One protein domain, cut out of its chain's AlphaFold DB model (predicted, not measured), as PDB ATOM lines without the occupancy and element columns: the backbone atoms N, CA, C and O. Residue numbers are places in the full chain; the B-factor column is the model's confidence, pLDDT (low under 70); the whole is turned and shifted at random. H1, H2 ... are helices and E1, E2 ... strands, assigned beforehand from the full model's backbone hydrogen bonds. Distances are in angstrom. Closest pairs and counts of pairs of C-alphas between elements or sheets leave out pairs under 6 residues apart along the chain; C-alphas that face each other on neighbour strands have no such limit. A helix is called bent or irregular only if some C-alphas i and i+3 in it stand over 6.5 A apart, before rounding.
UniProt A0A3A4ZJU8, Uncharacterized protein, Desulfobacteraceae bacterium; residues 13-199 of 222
ATOM      1  N   LEU A  13      29.260  41.662  97.681       84.44
ATOM      2  CA  LEU A  13      28.417  40.549  97.256       84.44
ATOM      3  C   LEU A  13      27.011  40.650  97.854       84.44
ATOM      4  O   LEU A  13      26.032  40.594  97.115       84.44
ATOM      5  N   LEU A  14      26.910  40.886  99.165       85.94
ATOM      6  CA  LEU A  14      25.625  41.086  99.836       85.94
ATOM      7  C   LEU A  14      24.852  42.258  99.226       85.94
ATOM      8  O   LEU A  14      23.647  42.150  99.010       85.94
ATOM      9  N   LYS A  15      25.541  43.346  98.860       87.88
ATOM     10  CA  LYS A  15      24.884  44.479  98.209       87.88
ATOM     11  C   LYS A  15      24.322  44.126  96.832       87.88
ATOM     12  O   LYS A  15      23.229  44.571  96.488       87.88
ATOM     13  N   ARG A  16      25.038  43.316  96.047       86.94
ATOM     14  CA  ARG A  16      24.541  42.809  94.756       86.94
ATOM     15  C   ARG A  16      23.319  41.911  94.942       86.94
ATOM     16  O   ARG A  16      22.360  42.058  94.189       86.94
ATOM     17  N   CYS A  17      23.327  41.047  95.957       90.25
ATOM     18  CA  CYS A  17      22.176  40.220  96.321       90.25
ATOM     19  C   CYS A  17      20.953  41.074  96.689       90.25
ATOM     20  O   CYS A  17      19.869  40.830  96.166       90.25
ATOM     21  N   GLU A  18      21.128  42.118  97.512       90.88
ATOM     22  CA  GLU A  18      20.054  43.065  97.854       90.88
ATOM     23  C   GLU A  18      19.457  43.726  96.600       90.88
ATOM     24  O   GLU A  18      18.240  43.758  96.435       90.88
ATOM     25  N   VAL A  19      20.302  44.235  95.694       92.19
ATOM     26  CA  VAL A  19      19.845  44.894  94.457       92.19
ATOM     27  C   VAL A  19      19.106  43.915  93.545       92.19
ATOM     28  O   VAL A  19      18.064  44.265  92.990       92.19
ATOM     29  N   ARG A  20      19.615  42.687  93.397       92.81
ATOM     30  CA  ARG A  20      18.943  41.643  92.613       92.81
ATOM     31  C   ARG A  20      17.575  41.312  93.201       92.81
ATOM     32  O   ARG A  20      16.602  41.282  92.459       92.81
ATOM     33  N   LEU A  21      17.493  41.122  94.515       94.06
ATOM     34  CA  LEU A  21      16.233  40.837  95.193       94.06
ATOM     35  C   LEU A  21      15.207  41.963  94.999       94.06
ATOM     36  O   LEU A  21      14.046  41.683  94.722       94.06
ATOM     37  N   GLU A  22      15.623  43.226  95.098       94.94
ATOM     38  CA  GLU A  22      14.741  44.372  94.843       94.94
ATOM     39  C   GLU A  22      14.227  44.414  93.402       94.94
ATOM     40  O   GLU A  22      13.039  44.644  93.178       94.94
ATOM     41  N   ASN A  23      15.101  44.182  92.420       94.94
ATOM     42  CA  ASN A  23      14.707  44.169  91.011       94.94
ATOM     43  C   ASN A  23      13.705  43.048  90.720       94.94
ATOM     44  O   ASN A  23      12.690  43.285  90.066       94.94
ATOM     45  N   ASP A  24      13.959  41.853  91.245       95.31
ATOM     46  CA  ASP A  24      13.107  40.693  91.015       95.31
ATOM     47  C   ASP A  24      11.783  40.797  91.784       95.31
ATOM     48  O   ASP A  24      10.743  40.403  91.259       95.31
ATOM     49  N   ALA A  25      11.782  41.397  92.980       95.25
ATOM     50  CA  ALA A  25      10.557  41.712  93.714       95.25
ATOM     51  C   ALA A  25       9.676  42.702  92.940       95.25
ATOM     52  O   ALA A  25       8.485  42.452  92.780       95.25
ATOM     53  N   ARG A  26      10.261  43.772  92.382       95.25
ATOM     54  CA  ARG A  26       9.526  44.730  91.536       95.25
ATOM     55  C   ARG A  26       8.976  44.077  90.274       95.25
ATOM     56  O   ARG A  26       7.843  44.353  89.893       95.25
ATOM     57  N   ALA A  27       9.767  43.229  89.618       94.38
ATOM     58  CA  ALA A  27       9.320  42.498  88.435       94.38
ATOM     59  C   ALA A  27       8.140  41.570  88.765       94.38
ATOM     60  O   ALA A  27       7.184  41.485  87.997       94.38
ATOM     61  N   LEU A  28       8.174  40.923  89.933       94.44
ATOM     62  CA  LEU A  28       7.083  40.082  90.411       94.44
ATOM     63  C   LEU A  28       5.833  40.902  90.771       94.44
ATOM     64  O   LEU A  28       4.737  40.520  90.378       94.44
ATOM     65  N   GLU A  29       5.977  42.052  91.438       94.94
ATOM     66  CA  GLU A  29       4.866  42.988  91.694       94.94
ATOM     67  C   GLU A  29       4.199  43.449  90.390       94.94
ATOM     68  O   GLU A  29       2.974  43.499  90.309       94.94
ATOM     69  N   GLN A  30       4.989  43.733  89.350       94.81
ATOM     70  CA  GLN A  30       4.485  44.103  88.022       94.81
ATOM     71  C   GLN A  30       3.746  42.962  87.311       94.81
ATOM     72  O   GLN A  30       2.912  43.231  86.452       94.81
ATOM     73  N   ALA A  31       4.028  41.706  87.665       92.25
ATOM     74  CA  ALA A  31       3.317  40.532  87.162       92.25
ATOM     75  C   ALA A  31       2.031  40.212  87.951       92.25
ATOM     76  O   ALA A  31       1.351  39.233  87.642       92.25
ATOM     77  N   SER A  32       1.690  41.014  88.968       94.00
ATOM     78  CA  SER A  32       0.435  40.894  89.715       94.00
ATOM     79  C   SER A  32      -0.768  41.103  88.789       94.00
ATOM     80  O   SER A  32      -0.856  42.091  88.061       94.00
ATOM     81  N   SER A  33      -1.723  40.181  88.839       94.25
ATOM     82  CA  SER A  33      -2.927  40.148  88.007       94.25
ATOM     83  C   SER A  33      -4.156  39.772  88.842       94.25
ATOM     84  O   SER A  33      -4.103  39.689  90.069       94.25
ATOM     85  N   GLU A  34      -5.323  39.590  88.228       93.00
ATOM     86  CA  GLU A  34      -6.506  39.075  88.940       93.00
ATOM     87  C   GLU A  34      -6.354  37.607  89.356       93.00
ATOM     88  O   GLU A  34      -6.905  37.203  90.377       93.00
ATOM     89  N   ARG A  35      -5.557  36.834  88.608       92.44
ATOM     90  CA  ARG A  35      -5.318  35.403  88.851       92.44
ATOM     91  C   ARG A  35      -4.207  35.146  89.871       92.44
ATOM     92  O   ARG A  35      -4.182  34.084  90.485       92.44
ATOM     93  N   MET A  36      -3.305  36.107  90.062       95.31
ATOM     94  CA  MET A  36      -2.224  36.038  91.043       95.31
ATOM     95  C   MET A  36      -1.939  37.433  91.593       95.31
ATOM     96  O   MET A  36      -1.442  38.295  90.875       95.31
ATOM     97  N   LYS A  37      -2.201  37.648  92.877       96.88
ATOM     98  CA  LYS A  37      -1.789  38.858  93.591       96.88
ATOM     99  C   LYS A  37      -0.411  38.645  94.201       96.88
ATOM    100  O   LYS A  37      -0.103  37.556  94.675       96.88
ATOM    101  N   VAL A  38       0.398  39.694  94.209       97.00
ATOM    102  CA  VAL A  38       1.741  39.679  94.796       97.00
ATOM    103  C   VAL A  38       1.799  40.699  95.921       97.00
ATOM    104  O   VAL A  38       1.399  41.847  95.732       97.00
ATOM    105  N   ALA A  39       2.310  40.284  97.076       96.31
ATOM    106  CA  ALA A  39       2.619  41.165  98.193       96.31
ATOM    107  C   ALA A  39       4.108  41.066  98.534       96.31
ATOM    108  O   ALA A  39       4.648  39.970  98.689       96.31
ATOM    109  N   VAL A  40       4.781  42.209  98.666       96.12
ATOM    110  CA  VAL A  40       6.198  42.271  99.042       96.12
ATOM    111  C   VAL A  40       6.321  42.802 100.462       96.12
ATOM    112  O   VAL A  40       6.015  43.960 100.748       96.12
ATOM    113  N   GLY A  41       6.803  41.949 101.362       93.62
ATOM    114  CA  GLY A  41       7.119  42.320 102.733       93.62
ATOM    115  C   GLY A  41       8.410  43.129 102.775       93.62
ATOM    116  O   GLY A  41       9.459  42.670 102.310       93.62
ATOM    117  N   ARG A  42       8.348  44.326 103.362       92.69
ATOM    118  CA  ARG A  42       9.489  45.237 103.492       92.69
ATOM    119  C   ARG A  42       9.728  45.607 104.951       92.69
ATOM    120  O   ARG A  42       8.783  45.852 105.694       92.69
ATOM    121  N   PHE A  43      10.995  45.688 105.346       88.50
ATOM    122  CA  PHE A  43      11.417  46.293 106.610       88.50
ATOM    123  C   PHE A  43      12.372  47.446 106.305       88.50
ATOM    124  O   PHE A  43      13.499  47.242 105.842       88.50
ATOM    125  N   GLY A  44      11.890  48.676 106.492       87.94
ATOM    126  CA  GLY A  44      12.536  49.853 105.915       87.94
ATOM    127  C   GLY A  44      12.631  49.721 104.389       87.94
ATOM    128  O   GLY A  44      11.652  49.389 103.725       87.94
ATOM    129  N   GLY A  45      13.822  49.944 103.833       84.62
ATOM    130  CA  GLY A  45      14.081  49.827 102.393       84.62
ATOM    131  C   GLY A  45      14.462  48.427 101.901       84.62
ATOM    132  O   GLY A  45      14.974  48.331 100.794       84.62
ATOM    133  N   ARG A  46      14.305  47.368 102.711       87.56
ATOM    134  CA  ARG A  46      14.744  46.002 102.374       87.56
ATOM    135  C   ARG A  46      13.571  45.046 102.206       87.56
ATOM    136  O   ARG A  46      12.694  45.010 103.069       87.56
ATOM    137  N   VAL A  47      13.601  44.216 101.165       91.56
ATOM    138  CA  VAL A  47      12.702  43.058 101.013       91.56
ATOM    139  C   VAL A  47      13.057  41.971 102.031       91.56
ATOM    140  O   VAL A  47      14.197  41.509 102.087       91.56
ATOM    141  N   ILE A  48      12.067  41.543 102.814       90.25
ATOM    142  CA  ILE A  48      12.200  40.481 103.826       90.25
ATOM    143  C   ILE A  48      11.431  39.204 103.461       90.25
ATOM    144  O   ILE A  48      11.732  38.133 103.984       90.25
ATOM    145  N   GLY A  49      10.472  39.294 102.541       92.12
ATOM    146  CA  GLY A  49       9.667  38.166 102.081       92.12
ATOM    147  C   GLY A  49       8.713  38.585 100.971       92.12
ATOM    148  O   GLY A  49       8.506  39.776 100.741       92.12
ATOM    149  N   LEU A  50       8.153  37.602 100.276       96.06
ATOM    150  CA  LEU A  50       7.138  37.813  99.252       96.06
ATOM    151  C   LEU A  50       6.018  36.793  99.436       96.06
ATOM    152  O   LEU A  50       6.266  35.661  99.853       96.06
ATOM    153  N   GLU A  51       4.799  37.177  99.092       96.88
ATOM    154  CA  GLU A  51       3.641  36.291  99.077       96.88
ATOM    155  C   GLU A  51       2.975  36.337  97.704       96.88
ATOM    156  O   GLU A  51       2.731  37.410  97.149       96.88
ATOM    157  N   LEU A  52       2.685  35.157  97.164       97.38
ATOM    158  CA  LEU A  52       1.824  34.969  96.004       97.38
ATOM    159  C   LEU A  52       0.465  34.503  96.506       97.38
ATOM    160  O   LEU A  52       0.381  33.466  97.158       97.38
ATOM    161  N   LEU A  53      -0.590  35.238  96.188       96.62
ATOM    162  CA  LEU A  53      -1.964  34.866  96.490       96.62
ATOM    163  C   LEU A  53      -2.677  34.503  95.189       96.62
ATOM    164  O   LEU A  53      -2.902  35.358  94.331       96.62
ATOM    165  N   PHE A  54      -3.075  33.244  95.070       95.12
ATOM    166  CA  PHE A  54      -3.951  32.756  94.014       95.12
ATOM    167  C   PHE A  54      -5.369  32.657  94.591       95.12
ATOM    168  O   PHE A  54      -5.639  31.741  95.368       95.12
ATOM    169  N   PRO A  55      -6.281  33.596  94.280       93.56
ATOM    170  CA  PRO A  55      -7.562  33.704  94.982       93.56
ATOM    171  C   PRO A  55      -8.528  32.544  94.697       93.56
ATOM    172  O   PRO A  55      -9.371  32.236  95.536       93.56
ATOM    173  N   ALA A  56      -8.426  31.913  93.525       91.81
ATOM    174  CA  ALA A  56      -9.327  30.842  93.098       91.81
ATOM    175  C   ALA A  56      -8.631  29.884  92.118       91.81
ATOM    176  O   ALA A  56      -9.033  29.762  90.962       91.81
ATOM    177  N   LEU A  57      -7.576  29.217  92.582       90.88
ATOM    178  CA  LEU A  57      -6.799  28.286  91.770       90.88
ATOM    179  C   LEU A  57      -7.457  26.908  91.744       90.88
ATOM    180  O   LEU A  57      -7.796  26.361  92.799       90.88
ATOM    181  N   ARG A  58      -7.631  26.320  90.561       89.81
ATOM    182  CA  ARG A  58      -8.146  24.950  90.451       89.81
ATOM    183  C   ARG A  58      -7.028  23.935  90.685       89.81
ATOM    184  O   ARG A  58      -6.058  23.892  89.936       89.81
ATOM    185  N   THR A  59      -7.177  23.112  91.719       88.38
ATOM    186  CA  THR A  59      -6.153  22.152  92.155       88.38
ATOM    187  C   THR A  59      -6.784  20.903  92.787       88.38
ATOM    188  O   THR A  59      -7.995  20.872  93.032       88.38
ATOM    189  N   ALA A  60      -5.993  19.847  92.978       88.50
ATOM    190  CA  ALA A  60      -6.469  18.535  93.408       88.50
ATOM    191  C   ALA A  60      -6.335  18.309  94.913       88.50
ATOM    192  O   ALA A  60      -5.329  18.657  95.537       88.50
ATOM    193  N   PHE A  61      -7.345  17.653  95.471       89.00
ATOM    194  CA  PHE A  61      -7.423  17.269  96.870       89.00
ATOM    195  C   PHE A  61      -7.804  15.794  96.985       89.00
ATOM    196  O   PHE A  61      -8.635  15.295  96.229       89.00
ATOM    197  N   MET A  62      -7.215  15.106  97.957       89.31
ATOM    198  CA  MET A  62      -7.640  13.782  98.387       89.31
ATOM    199  C   MET A  62      -8.676  13.963  99.487       89.31
ATOM    200  O   MET A  62      -8.376  14.554 100.528       89.31
ATOM    201  N   ASN A  63      -9.876  13.439  99.270       89.75
ATOM    202  CA  ASN A  63     -10.873  13.316 100.317       89.75
ATOM    203  C   ASN A  63     -10.607  12.032 101.111       89.75
ATOM    204  O   ASN A  63     -10.801  10.922 100.618       89.75
ATOM    205  N   HIS A  64     -10.167  12.175 102.359       85.19
ATOM    206  CA  HIS A  64      -9.830  11.040 103.216       85.19
ATOM    207  C   HIS A  64     -11.037  10.189 103.625       85.19
ATOM    208  O   HIS A  64     -10.860   8.999 103.895       85.19
ATOM    209  N   ALA A  65     -12.243  10.764 103.669       86.75
ATOM    210  CA  ALA A  65     -13.450  10.033 104.040       86.75
ATOM    211  C   ALA A  65     -13.933   9.127 102.903       86.75
ATOM    212  O   ALA A  65     -14.253   7.964 103.139       86.75
ATOM    213  N   THR A  66     -13.947   9.634 101.670       89.94
ATOM    214  CA  THR A  66     -14.402   8.874 100.494       89.94
ATOM    215  C   THR A  66     -13.275   8.135  99.779       89.94
ATOM    216  O   THR A  66     -13.555   7.279  98.945       89.94
ATOM    217  N   ARG A  67     -12.010   8.441 100.099       87.75
ATOM    218  CA  ARG A  67     -10.811   7.940  99.404       87.75
ATOM    219  C   ARG A  67     -10.819   8.256  97.906       87.75
ATOM    220  O   ARG A  67     -10.327   7.476  97.097       87.75
ATOM    221  N   THR A  68     -11.372   9.409  97.541       89.69
ATOM    222  CA  THR A  68     -11.442   9.882  96.154       89.69
ATOM    223  C   THR A  68     -10.639  11.158  95.975       89.69
ATOM    224  O   THR A  68     -10.625  12.018  96.858       89.69
ATOM    225  N   VAL A  69     -10.030  11.312  94.802       88.19
ATOM    226  CA  VAL A  69      -9.432  12.582  94.387       88.19
ATOM    227  C   VAL A  69     -10.511  13.449  93.756       88.19
ATOM    228  O   VAL A  69     -11.298  12.983  92.936       88.19
ATOM    229  N   GLU A  70     -10.549  14.716  94.139       88.19
ATOM    230  CA  GLU A  70     -11.442  15.714  93.565       88.19
ATOM    231  C   GLU A  70     -10.684  17.004  93.246       88.19
ATOM    232  O   GLU A  70      -9.726  17.376  93.925       88.19
ATOM    233  N   THR A  71     -11.125  17.715  92.209       87.81
ATOM    234  CA  THR A  71     -10.583  19.033  91.861       87.81
ATOM    235  C   THR A  71     -11.504  20.134  92.354       87.81
ATOM    236  O   THR A  71     -12.700  20.121  92.056       87.81
ATOM    237  N   ARG A  72     -10.951  21.125  93.055       88.25
ATOM    238  CA  ARG A  72     -11.704  22.273  93.571       88.25
ATOM    239  C   ARG A  72     -10.962  23.571  93.301       88.25
ATOM    240  O   ARG A  72      -9.742  23.581  93.157       88.25
ATOM    241  N   GLN A  73     -11.710  24.668  93.236       91.38
ATOM    242  CA  GLN A  73     -11.111  25.993  93.351       91.38
ATOM    243  C   GLN A  73     -10.761  26.252  94.811       91.38
ATOM    244  O   GLN A  73     -11.594  26.046  95.696       91.38
ATOM    245  N   ALA A  74      -9.536  26.698  95.051       90.00
ATOM    246  CA  ALA A  74      -9.046  27.027  96.371       90.00
ATOM    247  C   ALA A  74      -8.253  28.331  96.343       90.00
ATOM    248  O   ALA A  74      -7.558  28.645  95.377       90.00
ATOM    249  N   GLU A  75      -8.345  29.069  97.444       93.69
ATOM    250  CA  GLU A  75      -7.387  30.125  97.727       93.69
ATOM    251  C   GLU A  75      -6.064  29.475  98.137       93.69
ATOM    252  O   GLU A  75      -6.043  28.616  99.024       93.69
ATOM    253  N   VAL A  76      -4.977  29.876  97.482       94.06
ATOM    254  CA  VAL A  76      -3.630  29.371  97.747       94.06
ATOM    255  C   VAL A  76      -2.707  30.542  98.025       94.06
ATOM    256  O   VAL A  76      -2.669  31.504  97.258       94.06
ATOM    257  N   VAL A  77      -1.929  30.442  99.096       95.94
ATOM    258  CA  VAL A  77      -0.881  31.406  99.434       95.94
ATOM    259  C   VAL A  77       0.464  30.709  99.335       95.94
ATOM    260  O   VAL A  77       0.695  29.715 100.016       95.94
ATOM    261  N   ALA A  78       1.371  31.222  98.509       96.00
ATOM    262  CA  ALA A  78       2.754  30.771  98.480       96.00
ATOM    263  C   ALA A  78       3.675  31.842  99.067       96.00
ATOM    264  O   ALA A  78       3.849  32.918  98.496       96.00
ATOM    265  N   ARG A  79       4.286  31.533 100.210       95.38
ATOM    266  CA  ARG A  79       5.246  32.394 100.901       95.38
ATOM    267  C   ARG A  79       6.654  32.086 100.425       95.38
ATOM    268  O   ARG A  79       7.146  30.976 100.619       95.38
ATOM    269  N   ILE A  80       7.315  33.082  99.853       94.31
ATOM    270  CA  ILE A  80       8.692  33.022  99.373       94.31
ATOM    271  C   ILE A  80       9.572  33.764 100.378       94.31
ATOM    272  O   ILE A  80       9.390  34.956 100.635       94.31
ATOM    273  N   ARG A  81      10.553  33.060 100.942       91.50
ATOM    274  CA  ARG A  81      11.548  33.605 101.870       91.50
ATOM    275  C   ARG A  81      12.938  33.535 101.230       91.50
ATOM    276  O   ARG A  81      13.595  32.498 101.304       91.50
ATOM    277  N   PRO A  82      13.408  34.638 100.613       85.38
ATOM    278  CA  PRO A  82      14.672  34.675  99.869       85.38
ATOM    279  C   PRO A  82      15.919  34.395 100.714       85.38
ATOM    280  O   PRO A  82      16.935  33.955 100.192       85.38
ATOM    281  N   ASN A  83      15.849  34.658 102.019       80.50
ATOM    282  CA  ASN A  83      16.996  34.565 102.926       80.50
ATOM    283  C   ASN A  83      16.809  33.503 104.023       80.50
ATOM    284  O   ASN A  83      17.484  33.565 105.046       80.50
ATOM    285  N   ALA A  84      15.874  32.562 103.850       75.12
ATOM    286  CA  ALA A  84      15.620  31.491 104.814       75.12
ATOM    287  C   ALA A  84      15.955  30.113 104.226       75.12
ATOM    288  O   ALA A  84      15.867  29.909 103.017       75.12
ATOM    289  N   GLY A  85      16.328  29.173 105.098       59.12
ATOM    290  CA  GLY A  85      16.399  27.743 104.775       59.12
ATOM    291  C   GLY A  85      17.620  27.271 103.979       59.12
ATOM    292  O   GLY A  85      17.769  26.066 103.813       59.12
ATOM    293  N   ASN A  86      18.513  28.164 103.536       66.94
ATOM    294  CA  ASN A  86      19.678  27.809 102.721       66.94
ATOM    295  C   ASN A  86      21.000  28.343 103.281       66.94
ATOM    296  O   ASN A  86      21.044  29.372 103.950       66.94
ATOM    297  N   GLY A  87      22.100  27.652 102.956       71.25
ATOM    298  CA  GLY A  87      23.459  28.055 103.343       71.25
ATOM    299  C   GLY A  87      23.962  29.338 102.665       71.25
ATOM    300  O   GLY A  87      24.992  29.870 103.069       71.25
ATOM    301  N   PHE A  88      23.239  29.842 101.657       80.62
ATOM    302  CA  PHE A  88      23.585  31.039 100.891       80.62
ATOM    303  C   PHE A  88      22.353  31.934 100.681       80.62
ATOM    304  O   PHE A  88      21.261  31.407 100.459       80.62
ATOM    305  N   PRO A  89      22.506  33.273 100.712       83.94
ATOM    306  CA  PRO A  89      21.409  34.197 100.450       83.94
ATOM    307  C   PRO A  89      21.001  34.164  98.976       83.94
ATOM    308  O   PRO A  89      21.838  33.953  98.094       83.94
ATOM    309  N   TYR A  90      19.734  34.445  98.691       89.12
ATOM    310  CA  TYR A  90      19.278  34.701  97.329       89.12
ATOM    311  C   TYR A  90      20.106  35.817  96.655       89.12
ATOM    312  O   TYR A  90      20.399  36.821  97.308       89.12
ATOM    313  N   PRO A  91      20.483  35.699  95.364       90.38
ATOM    314  CA  PRO A  91      20.191  34.611  94.415       90.38
ATOM    315  C   PRO A  91      21.195  33.445  94.445       90.38
ATOM    316  O   PRO A  91      21.073  32.510  93.658       90.38
ATOM    317  N   LEU A  92      22.218  33.499  95.302       88.19
ATOM    318  CA  LEU A  92      23.262  32.472  95.365       88.19
ATOM    319  C   LEU A  92      22.706  31.136  95.875       88.19
ATOM    320  O   LEU A  92      23.111  30.080  95.402       88.19
ATOM    321  N   GLY A  93      21.756  31.195  96.810       88.38
ATOM    322  CA  GLY A  93      20.892  30.078  97.190       88.38
ATOM    323  C   GLY A  93      19.475  30.259  96.649       88.38
ATOM    324  O   GLY A  93      19.051  31.379  96.352       88.38
ATOM    325  N   SER A  94      18.725  29.160  96.538       89.12
ATOM    326  CA  SER A  94      17.303  29.255  96.202       89.12
ATOM    327  C   SER A  94      16.542  29.972  97.324       89.12
ATOM    328  O   SER A  94      16.996  29.991  98.468       89.12
ATOM    329  N   PRO A  95      15.369  30.552  97.066       91.44
ATOM    330  CA  PRO A  95      14.492  30.923  98.167       91.44
ATOM    331  C   PRO A  95      13.886  29.665  98.814       91.44
ATOM    332  O   PRO A  95      13.725  28.633  98.152       91.44
ATOM    333  N   GLU A  96      13.501  29.760 100.087       91.56
ATOM    334  CA  GLU A  96      12.550  28.823 100.695       91.56
ATOM    335  C   GLU A  96      11.136  29.190 100.225       91.56
ATOM    336  O   GLU A  96      10.776  30.370 100.189       91.56
ATOM    337  N   VAL A  97      10.319  28.191  99.887       92.81
ATOM    338  CA  VAL A  97       8.914  28.391  99.509       92.81
ATOM    339  C   VAL A  97       8.025  27.520 100.386       92.81
ATOM    340  O   VAL A  97       8.328  26.351 100.610       92.81
ATOM    341  N   ARG A  98       6.923  28.085 100.879       93.12
ATOM    342  CA  ARG A  98       5.849  27.352 101.563       93.12
ATOM    343  C   ARG A  98       4.519  27.642 100.905       93.12
ATOM    344  O   ARG A  98       4.295  28.769 100.482       93.12
ATOM    345  N   VAL A  99       3.660  26.637 100.834       93.75
ATOM    346  CA  VAL A  99       2.332  26.727 100.227       93.75
ATOM    347  C   VAL A  99       1.278  26.462 101.289       93.75
ATOM    348  O   VAL A  99       1.332  25.455 101.984       93.75
ATOM    349  N   GLU A 100       0.301  27.343 101.393       92.31
ATOM    350  CA  GLU A 100      -0.778  27.289 102.368       92.31
ATOM    351  C   GLU A 100      -2.129  27.351 101.654       92.31
ATOM    352  O   GLU A 100      -2.283  28.012 100.626       92.31
ATOM    353  N   PHE A 101      -3.118  26.674 102.233       90.31
ATOM    354  CA  PHE A 101      -4.509  26.676 101.780       90.31
ATOM    355  C   PHE A 101      -5.375  27.273 102.899       90.31
ATOM    356  O   PHE A 101      -6.008  26.528 103.650       90.31
ATOM    357  N   PRO A 102      -5.368  28.610 103.076       84.94
ATOM    358  CA  PRO A 102      -5.894  29.272 104.276       84.94
ATOM    359  C   PRO A 102      -7.391  29.037 104.500       84.94
ATOM    360  O   PRO A 102      -7.852  28.966 105.636       84.94
ATOM    361  N   LYS A 103      -8.157  28.872 103.418       80.62
ATOM    362  CA  LYS A 103      -9.605  28.620 103.457       80.62
ATOM    363  C   LYS A 103      -9.963  27.138 103.346       80.62
ATOM    364  O   LYS A 103     -11.095  26.814 102.993       80.62
ATOM    365  N   ARG A 104      -9.027  26.225 103.636       72.62
ATOM    366  CA  ARG A 104      -9.305  24.784 103.731       72.62
ATOM    367  C   ARG A 104     -10.225  24.531 104.928       72.62
ATOM    368  O   ARG A 104      -9.771  24.253 106.032       72.62
ATOM    369  N   SER A 105     -11.528  24.678 104.706       60.62
ATOM    370  CA  SER A 105     -12.565  24.532 105.730       60.62
ATOM    371  C   SER A 105     -12.762  23.082 106.166       60.62
ATOM    372  O   SER A 105     -13.268  22.834 107.256       60.62
ATOM    373  N   ASP A 106     -12.365  22.130 105.322       69.19
ATOM    374  CA  ASP A 106     -12.535  20.704 105.562       69.19
ATOM    375  C   ASP A 106     -11.183  20.022 105.795       69.19
ATOM    376  O   ASP A 106     -10.353  19.910 104.892       69.19
ATOM    377  N   ARG A 107     -10.969  19.542 107.025       72.50
ATOM    378  CA  ARG A 107      -9.771  18.775 107.402       72.50
ATOM    379  C   ARG A 107      -9.689  17.419 106.692       72.50
ATOM    380  O   ARG A 107      -8.620  16.821 106.690       72.50
ATOM    381  N   GLN A 108     -10.781  16.938 106.097       79.81
ATOM    382  CA  GLN A 108     -10.801  15.699 105.318       79.81
ATOM    383  C   GLN A 108     -10.193  15.873 103.926       79.81
ATOM    384  O   GLN A 108      -9.855  14.871 103.298       79.81
ATOM    385  N   LEU A 109     -10.033  17.112 103.450       85.25
ATOM    386  CA  LEU A 109      -9.418  17.410 102.163       85.25
ATOM    387  C   LEU A 109      -7.955  17.754 102.361       85.25
ATOM    388  O   LEU A 109      -7.622  18.739 103.016       85.25
ATOM    389  N   VAL A 110      -7.068  16.963 101.778       87.81
ATOM    390  CA  VAL A 110      -5.623  17.202 101.825       87.81
ATOM    391  C   VAL A 110      -5.128  17.512 100.416       87.81
ATOM    392  O   VAL A 110      -5.503  16.784  99.493       87.81
ATOM    393  N   PRO A 111      -4.321  18.572 100.209       88.81
ATOM    394  CA  PRO A 111      -3.726  18.851  98.907       88.81
ATOM    395  C   PRO A 111      -3.022  17.614  98.346       88.81
ATOM    396  O   PRO A 111      -2.170  17.017  99.006       88.81
ATOM    397  N   TRP A 112      -3.388  17.223  97.129       89.06
ATOM    398  CA  TRP A 112      -2.956  15.969  96.518       89.06
ATOM    399  C   TRP A 112      -2.135  16.234  95.264       89.06
ATOM    400  O   TRP A 112      -2.591  16.071  94.136       89.06
ATOM    401  N   LEU A 113      -0.909  16.705  95.484       88.69
ATOM    402  CA  LEU A 113       0.002  17.143  94.433       88.69
ATOM    403  C   LEU A 113       1.313  16.369  94.535       88.69
ATOM    404  O   LEU A 113       1.922  16.309  95.600       88.69
ATOM    405  N   SER A 114       1.771  15.805  93.419       87.31
ATOM    406  CA  SER A 114       2.969  14.954  93.368       87.31
ATOM    407  C   SER A 114       4.228  15.654  93.898       87.31
ATOM    408  O   SER A 114       4.972  15.110  94.711       87.31
ATOM    409  N   GLY A 115       4.460  16.903  93.503       88.31
ATOM    410  CA  GLY A 115       5.622  17.671  93.950       88.31
ATOM    411  C   GLY A 115       5.442  18.430  95.267       88.31
ATOM    412  O   GLY A 115       6.224  19.343  95.505       88.31
ATOM    413  N   LEU A 116       4.434  18.128  96.091       90.12
ATOM    414  CA  LEU A 116       4.189  18.830  97.356       90.12
ATOM    415  C   LEU A 116       4.221  17.845  98.532       90.12
ATOM    416  O   LEU A 116       3.372  16.962  98.618       90.12
ATOM    417  N   ALA A 117       5.152  18.024  99.473       88.25
ATOM    418  CA  ALA A 117       5.032  17.371 100.776       88.25
ATOM    419  C   ALA A 117       4.131  18.207 101.672       88.25
ATOM    420  O   ALA A 117       4.502  19.314 102.064       88.25
ATOM    421  N   TRP A 118       2.955  17.674 101.987       87.25
ATOM    422  CA  TRP A 118       2.026  18.301 102.915       87.25
ATOM    423  C   TRP A 118       2.391  17.958 104.358       87.25
ATOM    424  O   TRP A 118       2.476  16.786 104.719       87.25
ATOM    425  N   LEU A 119       2.591  18.983 105.181       81.44
ATOM    426  CA  LEU A 119       2.846  18.853 106.608       81.44
ATOM    427  C   LEU A 119       1.582  19.282 107.351       81.44
ATOM    428  O   LEU A 119       1.294  20.472 107.491       81.44
ATOM    429  N   ASP A 120       0.801  18.293 107.785       70.88
ATOM    430  CA  ASP A 120      -0.355  18.524 108.647       70.88
ATOM    431  C   ASP A 120       0.080  18.499 110.120       70.88
ATOM    432  O   ASP A 120       0.924  17.696 110.518       70.88
ATOM    433  N   VAL A 121      -0.519  19.351 110.953       56.25
ATOM    434  CA  VAL A 121      -0.142  19.527 112.375       56.25
ATOM    435  C   VAL A 121      -0.537  18.299 113.228       56.25
ATOM    436  O   VAL A 121      -0.291  18.241 114.427       56.25
ATOM    437  N   PHE A 122      -1.107  17.254 112.621       46.25
ATOM    438  CA  PHE A 122      -1.569  16.036 113.298       46.25
ATOM    439  C   PHE A 122      -0.495  14.952 113.503       46.25
ATOM    440  O   PHE A 122      -0.821  13.817 113.844       46.25
ATOM    441  N   GLY A 123       0.784  15.290 113.334       40.44
ATOM    442  CA  GLY A 123       1.904  14.352 113.420       40.44
ATOM    443  C   GLY A 123       2.902  14.637 114.541       40.44
ATOM    444  O   GLY A 123       4.089  14.675 114.251       40.44
ATOM    445  N   GLY A 124       2.452  14.855 115.782       39.34
ATOM    446  CA  GLY A 124       3.199  14.557 117.025       39.34
ATOM    447  C   GLY A 124       4.615  15.119 117.239       39.34
ATOM    448  O   GLY A 124       5.249  14.738 118.215       39.34
ATOM    449  N   ASN A 125       5.119  16.003 116.384       36.72
ATOM    450  CA  ASN A 125       6.394  16.688 116.555       36.72
ATOM    451  C   ASN A 125       6.157  18.182 116.353       36.72
ATOM    452  O   ASN A 125       6.277  18.714 115.250       36.72
ATOM    453  N   GLU A 126       5.798  18.846 117.451       39.91
ATOM    454  CA  GLU A 126       5.864  20.296 117.612       39.91
ATOM    455  C   GLU A 126       7.322  20.747 117.473       39.91
ATOM    456  O   GLU A 126       8.041  20.935 118.451       39.91
ATOM    457  N   VAL A 127       7.809  20.880 116.244       40.34
ATOM    458  CA  VAL A 127       9.145  21.422 115.995       40.34
ATOM    459  C   VAL A 127       9.023  22.522 114.953       40.34
ATOM    460  O   VAL A 127       9.371  22.349 113.792       40.34
ATOM    461  N   PHE A 128       8.564  23.668 115.470       45.03
ATOM    462  CA  PHE A 128       8.657  25.024 114.924       45.03
ATOM    463  C   PHE A 128       7.907  25.254 113.596       45.03
ATOM    464  O   PHE A 128       7.794  24.376 112.761       45.03
ATOM    465  N   PHE A 129       7.441  26.489 113.378       46.12
ATOM    466  CA  PHE A 129       6.910  27.017 112.108       46.12
ATOM    467  C   PHE A 129       5.381  27.017 111.879       46.12
ATOM    468  O   PHE A 129       4.903  26.511 110.871       46.12
ATOM    469  N   GLY A 130       4.657  27.782 112.706       49.97
ATOM    470  CA  GLY A 130       3.358  28.383 112.356       49.97
ATOM    471  C   GLY A 130       2.123  27.533 112.668       49.97
ATOM    472  O   GLY A 130       2.155  26.313 112.588       49.97
ATOM    473  N   ASP A 131       1.015  28.201 112.996       57.47
ATOM    474  CA  ASP A 131      -0.228  27.570 113.479       57.47
ATOM    475  C   ASP A 131      -1.079  26.914 112.369       57.47
ATOM    476  O   ASP A 131      -2.212  26.497 112.608       57.47
ATOM    477  N   SER A 132      -0.588  26.859 111.125       68.88
ATOM    478  CA  SER A 132      -1.356  26.404 109.959       68.88
ATOM    479  C   SER A 132      -0.613  25.324 109.170       68.88
ATOM    480  O   SER A 132       0.577  25.495 108.903       68.88
ATOM    481  N   PRO A 133      -1.300  24.240 108.751       78.69
ATOM    482  CA  PRO A 133      -0.748  23.254 107.829       78.69
ATOM    483  C   PRO A 133      -0.178  23.911 106.571       78.69
ATOM    484  O   PRO A 133      -0.812  24.795 105.982       78.69
ATOM    485  N   PHE A 134       0.992  23.452 106.137       87.44
ATOM    486  CA  PHE A 134       1.649  23.970 104.945       87.44
ATOM    487  C   PHE A 134       2.317  22.858 104.143       87.44
ATOM    488  O   PHE A 134       2.682  21.802 104.654       87.44
ATOM    489  N   GLY A 135       2.488  23.116 102.854       90.25
ATOM    490  CA  GLY A 135       3.203  22.260 101.931       90.25
ATOM    491  C   GLY A 135       4.584  22.816 101.608       90.25
ATOM    492  O   GLY A 135       4.749  24.022 101.404       90.25
ATOM    493  N   ILE A 136       5.570  21.928 101.522       89.88
ATOM    494  CA  ILE A 136       6.899  22.233 100.989       89.88
ATOM    495  C   ILE A 136       6.942  21.741  99.539       89.88
ATOM    496  O   ILE A 136       6.813  20.536  99.308       89.88
ATOM    497  N   PRO A 137       7.081  22.641  98.551       90.81
ATOM    498  CA  PRO A 137       7.090  22.264  97.149       90.81
ATOM    499  C   PRO A 137       8.491  21.860  96.664       90.81
ATOM    500  O   PRO A 137       9.473  22.576  96.861       90.81
ATOM    501  N   CYS A 138       8.580  20.756  95.926       88.50
ATOM    502  CA  CYS A 138       9.751  20.389  95.134       88.50
ATOM    503  C   CYS A 138       9.707  21.112  93.782       88.50
ATOM    504  O   CYS A 138       9.202  20.590  92.784       88.50
ATOM    505  N   LEU A 139      10.225  22.343  93.765       86.25
ATOM    506  CA  LEU A 139      10.168  23.219  92.591       86.25
ATOM    507  C   LEU A 139      11.314  22.978  91.584       86.25
ATOM    508  O   LEU A 139      11.173  23.300  90.406       86.25
ATOM    509  N   TRP A 140      12.454  22.420  92.013       78.19
ATOM    510  CA  TRP A 140      13.702  22.392  91.218       78.19
ATOM    511  C   TRP A 140      13.997  21.048  90.534       78.19
ATOM    512  O   TRP A 140      15.129  20.780  90.146       78.19
ATOM    513  N   ARG A 141      12.996  20.182  90.346       66.62
ATOM    514  CA  ARG A 141      13.214  18.858  89.730       66.62
ATOM    515  C   ARG A 141      13.575  18.930  88.241       66.62
ATOM    516  O   ARG A 141      14.329  18.101  87.753       66.62
ATOM    517  N   ASN A 142      13.096  19.952  87.526       63.50
ATOM    518  CA  ASN A 142      13.413  20.168  86.105       63.50
ATOM    519  C   ASN A 142      14.713  20.973  85.895       63.50
ATOM    520  O   ASN A 142      14.852  21.701  84.911       63.50
ATOM    521  N   GLY A 143      15.645  20.874  86.844       66.88
ATOM    522  CA  GLY A 143      16.971  21.479  86.808       66.88
ATOM    523  C   GLY A 143      17.294  22.198  88.112       66.88
ATOM    524  O   GLY A 143      16.428  22.862  88.682       66.88
ATOM    525  N   GLU A 144      18.551  22.117  88.531       80.88
ATOM    526  CA  GLU A 144      19.059  22.708  89.769       80.88
ATOM    527  C   GLU A 144      18.869  24.226  89.828       80.88
ATOM    528  O   GLU A 144      18.816  24.910  88.801       80.88
ATOM    529  N   TRP A 145      18.755  24.767  91.042       86.62
ATOM    530  CA  TRP A 145      18.778  26.212  91.230       86.62
ATOM    531  C   TRP A 145      20.069  26.800  90.656       86.62
ATOM    532  O   TRP A 145      21.161  26.325  90.961       86.62
ATOM    533  N   SER A 146      19.940  27.866  89.871       87.50
ATOM    534  CA  SER A 146      21.066  28.679  89.430       87.50
ATOM    535  C   SER A 146      20.773  30.154  89.715       87.50
ATOM    536  O   SER A 146      19.607  30.557  89.664       87.50
ATOM    537  N   PRO A 147      21.800  30.989  89.956       87.38
ATOM    538  CA  PRO A 147      21.613  32.425  90.187       87.38
ATOM    539  C   PRO A 147      20.965  33.197  89.023       87.38
ATOM    540  O   PRO A 147      20.574  34.348  89.192       87.38
ATOM    541  N   GLU A 148      20.857  32.585  87.840       88.12
ATOM    542  CA  GLU A 148      20.164  33.157  86.678       88.12
ATOM    543  C   GLU A 148      18.637  33.114  86.823       88.12
ATOM    544  O   GLU A 148      17.928  33.880  86.169       88.12
ATOM    545  N   ARG A 149      18.118  32.238  87.691       89.75
ATOM    546  CA  ARG A 149      16.684  32.100  87.945       89.75
ATOM    547  C   ARG A 149      16.200  33.233  88.845       89.75
ATOM    548  O   ARG A 149      16.776  33.522  89.893       89.75
ATOM    549  N   ASP A 150      15.127  33.885  88.423       91.88
ATOM    550  CA  ASP A 150      14.510  35.002  89.134       91.88
ATOM    551  C   ASP A 150      13.283  34.560  89.946       91.88
ATOM    552  O   ASP A 150      12.865  33.398  89.940       91.88
ATOM    553  N   LEU A 151      12.694  35.498  90.686       93.06
ATOM    554  CA  LEU A 151      11.471  35.230  91.445       93.06
ATOM    555  C   LEU A 151      10.236  35.020  90.548       93.06
ATOM    556  O   LEU A 151       9.291  34.359  90.980       93.06
ATOM    557  N   LEU A 152      10.253  35.494  89.296       92.88
ATOM    558  CA  LEU A 152       9.220  35.168  88.305       92.88
ATOM    559  C   LEU A 152       9.263  33.685  87.927       92.88
ATOM    560  O   LEU A 152       8.222  33.030  87.885       92.88
ATOM    561  N   PHE A 153      10.457  33.121  87.731       90.75
ATOM    562  CA  PHE A 153      10.644  31.689  87.531       90.75
ATOM    563  C   PHE A 153      10.108  30.893  88.724       90.75
ATOM    564  O   PHE A 153       9.391  29.912  88.526       90.75
ATOM    565  N   VAL A 154      10.414  31.325  89.955       92.44
ATOM    566  CA  VAL A 154       9.908  30.693  91.187       92.44
ATOM    567  C   VAL A 154       8.377  30.695  91.202       92.44
ATOM    568  O   VAL A 154       7.775  29.638  91.387       92.44
ATOM    569  N   ALA A 155       7.744  31.842  90.943       93.62
ATOM    570  CA  ALA A 155       6.290  31.960  90.868       93.62
ATOM    571  C   ALA A 155       5.684  31.067  89.774       93.62
ATOM    572  O   ALA A 155       4.683  30.389  90.008       93.62
ATOM    573  N   GLY A 156       6.333  30.992  88.609       91.44
ATOM    574  CA  GLY A 156       5.951  30.089  87.527       91.44
ATOM    575  C   GLY A 156       6.022  28.613  87.924       91.44
ATOM    576  O   GLY A 156       5.103  27.859  87.606       91.44
ATOM    577  N   GLN A 157       7.064  28.190  88.652       90.19
ATOM    578  CA  GLN A 157       7.155  26.815  89.160       90.19
ATOM    579  C   GLN A 157       6.088  26.524  90.218       90.19
ATOM    580  O   GLN A 157       5.517  25.437  90.197       90.19
ATOM    581  N   VAL A 158       5.789  27.476  91.107       92.88
ATOM    582  CA  VAL A 158       4.711  27.333  92.098       92.88
ATOM    583  C   VAL A 158       3.366  27.158  91.399       92.88
ATOM    584  O   VAL A 158       2.674  26.179  91.658       92.88
ATOM    585  N   HIS A 159       3.016  28.057  90.477       91.81
ATOM    586  CA  HIS A 159       1.763  27.960  89.729       91.81
ATOM    587  C   HIS A 159       1.677  26.632  88.969       91.81
ATOM    588  O   HIS A 159       0.690  25.914  89.092       91.81
ATOM    589  N   ARG A 160       2.739  26.263  88.241       88.56
ATOM    590  CA  ARG A 160       2.802  24.987  87.524       88.56
ATOM    591  C   ARG A 160       2.590  23.805  88.465       88.56
ATOM    592  O   ARG A 160       1.767  22.963  88.159       88.56
ATOM    593  N   LEU A 161       3.289  23.736  89.597       89.75
ATOM    594  CA  LEU A 161       3.121  22.644  90.559       89.75
ATOM    595  C   LEU A 161       1.656  22.480  90.992       89.75
ATOM    596  O   LEU A 161       1.187  21.358  91.157       89.75
ATOM    597  N   LEU A 162       0.955  23.597  91.189       89.38
ATOM    598  CA  LEU A 162      -0.413  23.612  91.688       89.38
ATOM    599  C   LEU A 162      -1.462  23.253  90.623       89.38
ATOM    600  O   LEU A 162      -2.509  22.715  90.989       89.38
ATOM    601  N   THR A 163      -1.200  23.552  89.342       86.12
ATOM    602  CA  THR A 163      -2.184  23.412  88.249       86.12
ATOM    603  C   THR A 163      -1.850  22.331  87.227       86.12
ATOM    604  O   THR A 163      -2.762  21.764  86.648       86.12
ATOM    605  N   ASP A 164      -0.571  22.050  86.982       82.81
ATOM    606  CA  ASP A 164      -0.063  20.944  86.165       82.81
ATOM    607  C   ASP A 164       1.325  20.537  86.684       82.81
ATOM    608  O   ASP A 164       2.357  20.916  86.104       82.81
ATOM    609  N   PRO A 165       1.395  19.760  87.782       75.31
ATOM    610  CA  PRO A 165       2.680  19.291  88.283       75.31
ATOM    611  C   PRO A 165       3.428  18.477  87.205       75.31
ATOM    612  O   PRO A 165       4.657  18.430  87.177       75.31
ATOM    613  N   GLY A 166       2.738  17.936  86.202       74.62
ATOM    614  CA  GLY A 166       3.350  17.152  85.140       74.62
ATOM    615  C   GLY A 166       3.717  15.744  85.601       74.62
ATOM    616  O   GLY A 166       3.312  15.283  86.669       74.62
ATOM    617  N   ASN A 167       4.482  15.046  84.765       73.81
ATOM    618  CA  ASN A 167       4.744  13.616  84.920       73.81
ATOM    619  C   ASN A 167       5.890  13.372  85.914       73.81
ATOM    620  O   ASN A 167       6.989  12.972  85.535       73.81
ATOM    621  N   TYR A 168       5.644  13.656  87.193       73.81
ATOM    622  CA  TYR A 168       6.542  13.254  88.273       73.81
ATOM    623  C   TYR A 168       6.674  11.724  88.245       73.81
ATOM    624  O   TYR A 168       5.672  11.025  88.376       73.81
ATOM    625  N   SER A 169       7.895  11.186  88.114       79.00
ATOM    626  CA  SER A 169       8.104   9.765  88.428       79.00
ATOM    627  C   SER A 169       7.776   9.565  89.914       79.00
ATOM    628  O   SER A 169       8.304  10.343  90.728       79.00
ATOM    629  N   PRO A 170       6.945   8.564  90.271       81.31
ATOM    630  CA  PRO A 170       6.598   8.258  91.656       81.31
ATOM    631  C   PRO A 170       7.816   8.034  92.553       81.31
ATOM    632  O   PRO A 170       7.770   8.400  93.721       81.31
ATOM    633  N   ALA A 171       8.914   7.502  91.999       83.25
ATOM    634  CA  ALA A 171      10.139   7.205  92.743       83.25
ATOM    635  C   ALA A 171      10.827   8.455  93.322       83.25
ATOM    636  O   ALA A 171      11.431   8.370  94.386       83.25
ATOM    637  N   ASP A 172      10.681   9.614  92.670       78.88
ATOM    638  CA  ASP A 172      11.291  10.878  93.123       78.88
ATOM    639  C   ASP A 172      10.230  11.960  93.407       78.88
ATOM    640  O   ASP A 172      10.481  13.166  93.333       78.88
ATOM    641  N   SER A 173       8.995  11.528  93.664       84.62
ATOM    642  CA  SER A 173       7.873  12.389  94.029       84.62
ATOM    643  C   SER A 173       7.819  12.589  95.542       84.62
ATOM    644  O   SER A 173       8.022  11.642  96.297       84.62
ATOM    645  N   MET A 174       7.485  13.799  95.999       86.00
ATOM    646  CA  MET A 174       7.224  14.029  97.429       86.00
ATOM    647  C   MET A 174       5.914  13.373  97.872       86.00
ATOM    648  O   MET A 174       5.758  13.022  99.038       86.00
ATOM    649  N   ASN A 175       4.995  13.177  96.926       87.50
ATOM    650  CA  ASN A 175       3.792  12.378  97.082       87.50
ATOM    651  C   ASN A 175       3.728  11.340  95.937       87.50
ATOM    652  O   ASN A 175       3.272  11.660  94.829       87.50
ATOM    653  N   PRO A 176       4.262  10.119  96.143       87.81
ATOM    654  CA  PRO A 176       4.288   9.064  95.125       87.81
ATOM    655  C   PRO A 176       2.899   8.614  94.669       87.81
ATOM    656  O   PRO A 176       2.698   8.347  93.486       87.81
ATOM    657  N   GLU A 177       1.929   8.575  95.581       87.19
ATOM    658  CA  GLU A 177       0.558   8.175  95.262       87.19
ATOM    659  C   GLU A 177      -0.131   9.215  94.368       87.19
ATOM    660  O   GLU A 177      -0.757   8.855  93.371       87.19
ATOM    661  N   ALA A 178       0.058  10.512  94.645       88.25
ATOM    662  CA  ALA A 178      -0.416  11.575  93.763       88.25
ATOM    663  C   ALA A 178       0.247  11.519  92.382       88.25
ATOM    664  O   ALA A 178      -0.432  11.729  91.381       88.25
ATOM    665  N   ALA A 179       1.540  11.185  92.303       88.94
ATOM    666  CA  ALA A 179       2.230  10.999  91.024       88.94
ATOM    667  C   ALA A 179       1.651   9.834  90.207       88.94
ATOM    668  O   ALA A 179       1.372  10.008  89.022       88.94
ATOM    669  N   LEU A 180       1.427   8.674  90.835       87.94
ATOM    670  CA  LEU A 180       0.792   7.520  90.187       87.94
ATOM    671  C   LEU A 180      -0.615   7.861  89.691       87.94
ATOM    672  O   LEU A 180      -0.965   7.535  88.558       87.94
ATOM    673  N   TYR A 181      -1.402   8.549  90.519       85.06
ATOM    674  CA  TYR A 181      -2.748   8.968  90.147       85.06
ATOM    675  C   TYR A 181      -2.726   9.918  88.942       85.06
ATOM    676  O   TYR A 181      -3.493   9.718  87.999       85.06
ATOM    677  N   TRP A 182      -1.806  10.891  88.932       83.62
ATOM    678  CA  TRP A 182      -1.645  11.852  87.838       83.62
ATOM    679  C   TRP A 182      -1.293  11.193  86.509       83.62
ATOM    680  O   TRP A 182      -1.862  11.565  85.491       83.62
ATOM    681  N   VAL A 183      -0.395  10.203  86.503       82.94
ATOM    682  CA  VAL A 183      -0.023   9.488  85.269       82.94
ATOM    683  C   VAL A 183      -1.233   8.803  84.629       82.94
ATOM    684  O   VAL A 183      -1.335   8.782  83.407       82.94
ATOM    685  N   SER A 184      -2.149   8.279  85.441       83.06
ATOM    686  CA  SER A 184      -3.285   7.492  84.952       83.06
ATOM    687  C   SER A 184      -4.541   8.313  84.645       83.06
ATOM    688  O   SER A 184      -5.383   7.834  83.898       83.06
ATOM    689  N   HIS A 185      -4.678   9.521  85.205       81.94
ATOM    690  CA  HIS A 185      -5.925  10.302  85.125       81.94
ATOM    691  C   HIS A 185      -5.724  11.737  84.623       81.94
ATOM    692  O   HIS A 185      -6.656  12.532  84.702       81.94
ATOM    693  N   LYS A 186      -4.530  12.106  84.121       77.94
ATOM    694  CA  LYS A 186      -4.201  13.492  83.720       77.94
ATOM    695  C   LYS A 186      -5.274  14.137  82.837       77.94
ATOM    696  O   LYS A 186      -5.620  15.293  83.061       77.94
ATOM    697  N   ASP A 187      -5.790  13.388  81.868       78.94
ATOM    698  CA  ASP A 187      -6.757  13.884  80.882       78.94
ATOM    699  C   ASP A 187      -8.153  14.153  81.478       78.94
ATOM    700  O   ASP A 187      -8.957  14.870  80.886       78.94
ATOM    701  N   GLU A 188      -8.435  13.624  82.668       72.94
ATOM    702  CA  GLU A 188      -9.710  13.778  83.379       72.94
ATOM    703  C   GLU A 188      -9.700  14.970  84.347       72.94
ATOM    704  O   GLU A 188     -10.733  15.352  84.903       72.94
ATOM    705  N   LEU A 189      -8.530  15.574  84.560       69.25
ATOM    706  CA  LEU A 189      -8.322  16.582  85.586       69.25
ATOM    707  C   LEU A 189      -8.358  17.966  84.937       69.25
ATOM    708  O   LEU A 189      -7.511  18.277  84.103       69.25
ATOM    709  N   PRO A 190      -9.321  18.832  85.288       60.97
ATOM    710  CA  PRO A 190      -9.420  20.162  84.700       60.97
ATOM    711  C   PRO A 190      -8.257  21.057  85.156       60.97
ATOM    712  O   PRO A 190      -8.346  21.723  86.190       60.97
ATOM    713  N   LEU A 191      -7.176  21.080  84.372       70.19
ATOM    714  CA  LEU A 191      -5.982  21.882  84.641       70.19
ATOM    715  C   LEU A 191      -6.220  23.349  84.270       70.19
ATOM    716  O   LEU A 191      -6.817  23.669  83.239       70.19
ATOM    717  N   GLU A 192      -5.736  24.258  85.110       80.75
ATOM    718  CA  GLU A 192      -5.788  25.686  84.811       80.75
ATOM    719  C   GLU A 192      -4.693  26.066  83.806       80.75
ATOM    720  O   GLU A 192      -3.557  25.592  83.893       80.75
ATOM    721  N   GLN A 193      -5.017  26.939  82.847       83.56
ATOM    722  CA  GLN A 193      -4.022  27.416  81.887       83.56
ATOM    723  C   GLN A 193      -2.897  28.182  82.598       83.56
ATOM    724  O   GLN A 193      -3.157  28.859  83.598       83.56
ATOM    725  N   PRO A 194      -1.658  28.160  82.072       84.19
ATOM    726  CA  PRO A 194      -0.578  28.988  82.594       84.19
ATOM    727  C   PRO A 194      -0.978  30.466  82.692       84.19
ATOM    728  O   PRO A 194      -1.750  30.969  81.875       84.19
ATOM    729  N   ILE A 195      -0.445  31.170  83.689       85.31
ATOM    730  CA  ILE A 195      -0.562  32.628  83.798       85.31
ATOM    731  C   ILE A 195       0.443  33.246  82.810       85.31
ATOM    732  O   ILE A 195       1.650  33.033  82.981       85.31
ATOM    733  N   PRO A 196      -0.001  33.966  81.760       82.25
ATOM    734  CA  PRO A 196       0.895  34.515  80.740       82.25
ATOM    735  C   PRO A 196       1.995  35.415  81.314       82.25
ATOM    736  O   PRO A 196       3.139  35.363  80.864       82.25
ATOM    737  N   GLU A 197       1.690  36.171  82.363       84.75
ATOM    738  CA  GLU A 197       2.609  37.057  83.077       84.75
ATOM    739  C   GLU A 197       3.797  36.290  83.689       84.75
ATOM    740  O   GLU A 197       4.895  36.832  83.802       84.75
ATOM    741  N   LEU A 198       3.615  34.999  83.996       81.62
ATOM    742  CA  LEU A 198       4.655  34.103  84.512       81.62
ATOM    743  C   LEU A 198       5.435  33.369  83.408       81.62
ATOM    744  O   LEU A 198       6.436  32.709  83.684       81.62
ATOM    745  N   SER A 199       5.007  33.469  82.146       65.00
ATOM    746  CA  SER A 199       5.630  32.772  81.008       65.00
ATOM    747  C   SER A 199       6.791  33.543  80.355       65.00
ATOM    748  O   SER A 199       7.468  33.026  79.461       65.00
TER     749      SER A 199
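This is residues 13 to 199 of the 222 residues of an uncharacterized protein of Desulfobacteraceae bacterium (UniProt A0A3A4ZJU8). One strongly twisted antiparallel sheet makes a wall, with helices H1 and H2 packed on one face of it; its longest strands, E2 and E3, form a long hairpin that bends sharply partway along, at residue 58 of E2 and residue 73 of E3. H3 only grazes the sheet with residues 178 to 182, and residues 123 to 129, in the link between E6 and E7, stick out free. The printed part has 187 residues with three named helices and seven named strands, in the order H1 E1 E2 E3 E4 E5 E6 E7 H2 H3, and its class is mixed, helices and strands. The sheet is branched at E2, with neighbour pairs E1 and E2, E2 and E3, E2 and E5, E3 and E4, E4 and E7, and E6 and E7. The whole is compact, with a radius of gyration of the C-alphas of 16.6 A and spans of 52 by 39 by 32 A.

H1, residues 13 to 30, is on the sheet at a height of 9.5 A, over E1, residues 37 to 43, and E2, residues 46 to 63. It runs along the strands, at 21 degrees to E1 on the local plane; the closest C-alphas of H1 and E1 are those of Glu 29 and Val 38, 5.5 A apart. E1 and E2 form a hairpin, with N 39 and O 51 at 2.9 A. E2 bends by 75 degrees at residue 58, and E3, residues 68 to 81, bends by 78 degrees at residue 73. These two form a hairpin, with N 54 and O 76 at 2.8 A and N 61 and O 70 at 2.9 A. E3 and E4, residues 96 to 100, form another hairpin, with N 79 and O 98 at 2.8 A. E1 and E5, residues 109 to 111, lie on one side of E2, and E3 on the other side; N 62 and O 110 of E2 and E5 are 2.8 A apart. E2, E3, E4 and E5 form a Greek key, in which E2 to E4 is a meander and E2 the antiparallel neighbour of E5; E1 to E4 is a meander, each strand the antiparallel neighbour of the one before. E6, residues 116 to 119, is an edge strand and forms a hairpin with E7, residues 134 to 137, with N 119 and O 134 at 2.9 A. E7 is the antiparallel neighbour of E4, with N 135 and O 99 at 2.8 A. H2, residues 151 to 163, is on the same face as H1 at a height of 8.3 A, over E3 and only just over E2, on which 3 of its C-alphas fall. It runs along the strands, at 7 degrees to E3 on the local plane. H1, with residues 24 to 28 alone, touches H2 at a steep tilt of 51 degrees, the same way; their closest C-alphas, Asp 24 and Leu 151, are 5.7 A apart. H3, residues 176 to 188, is apart from H1 and H2; it is irregular, with C-alphas 184 and 187 at 8.3 A. Every O i to N i+4 pair is within hydrogen-bond range in H1 and H2, and 7 of 9 are in H3.

H1 begins at C-alpha 13 (28.417, 40.549, 97.256) and is 25.9 A long. E1 is 20.0 A long, E2 41.6 A and E3 33.5 A; E2 ends at C-alpha 63 (-10.873, 13.316, 100.317). E4 is 13.5 A long, and E5, E6 and E7 are shorter. H2 is 18.3 A long and H3 18.9 A, ending at C-alpha 188 (-9.710, 13.778, 83.379).

The two C-alphas farthest apart are those of Leu 13 and Thr 66, at 53.4 A. The printed part has no cut. The long links are E3 to E4, E6 to E7, E7 to H2 and H2 to H3. The mean pLDDT of the printed part is 84.1; 22 residues are under 70, among them residues 121 to 132.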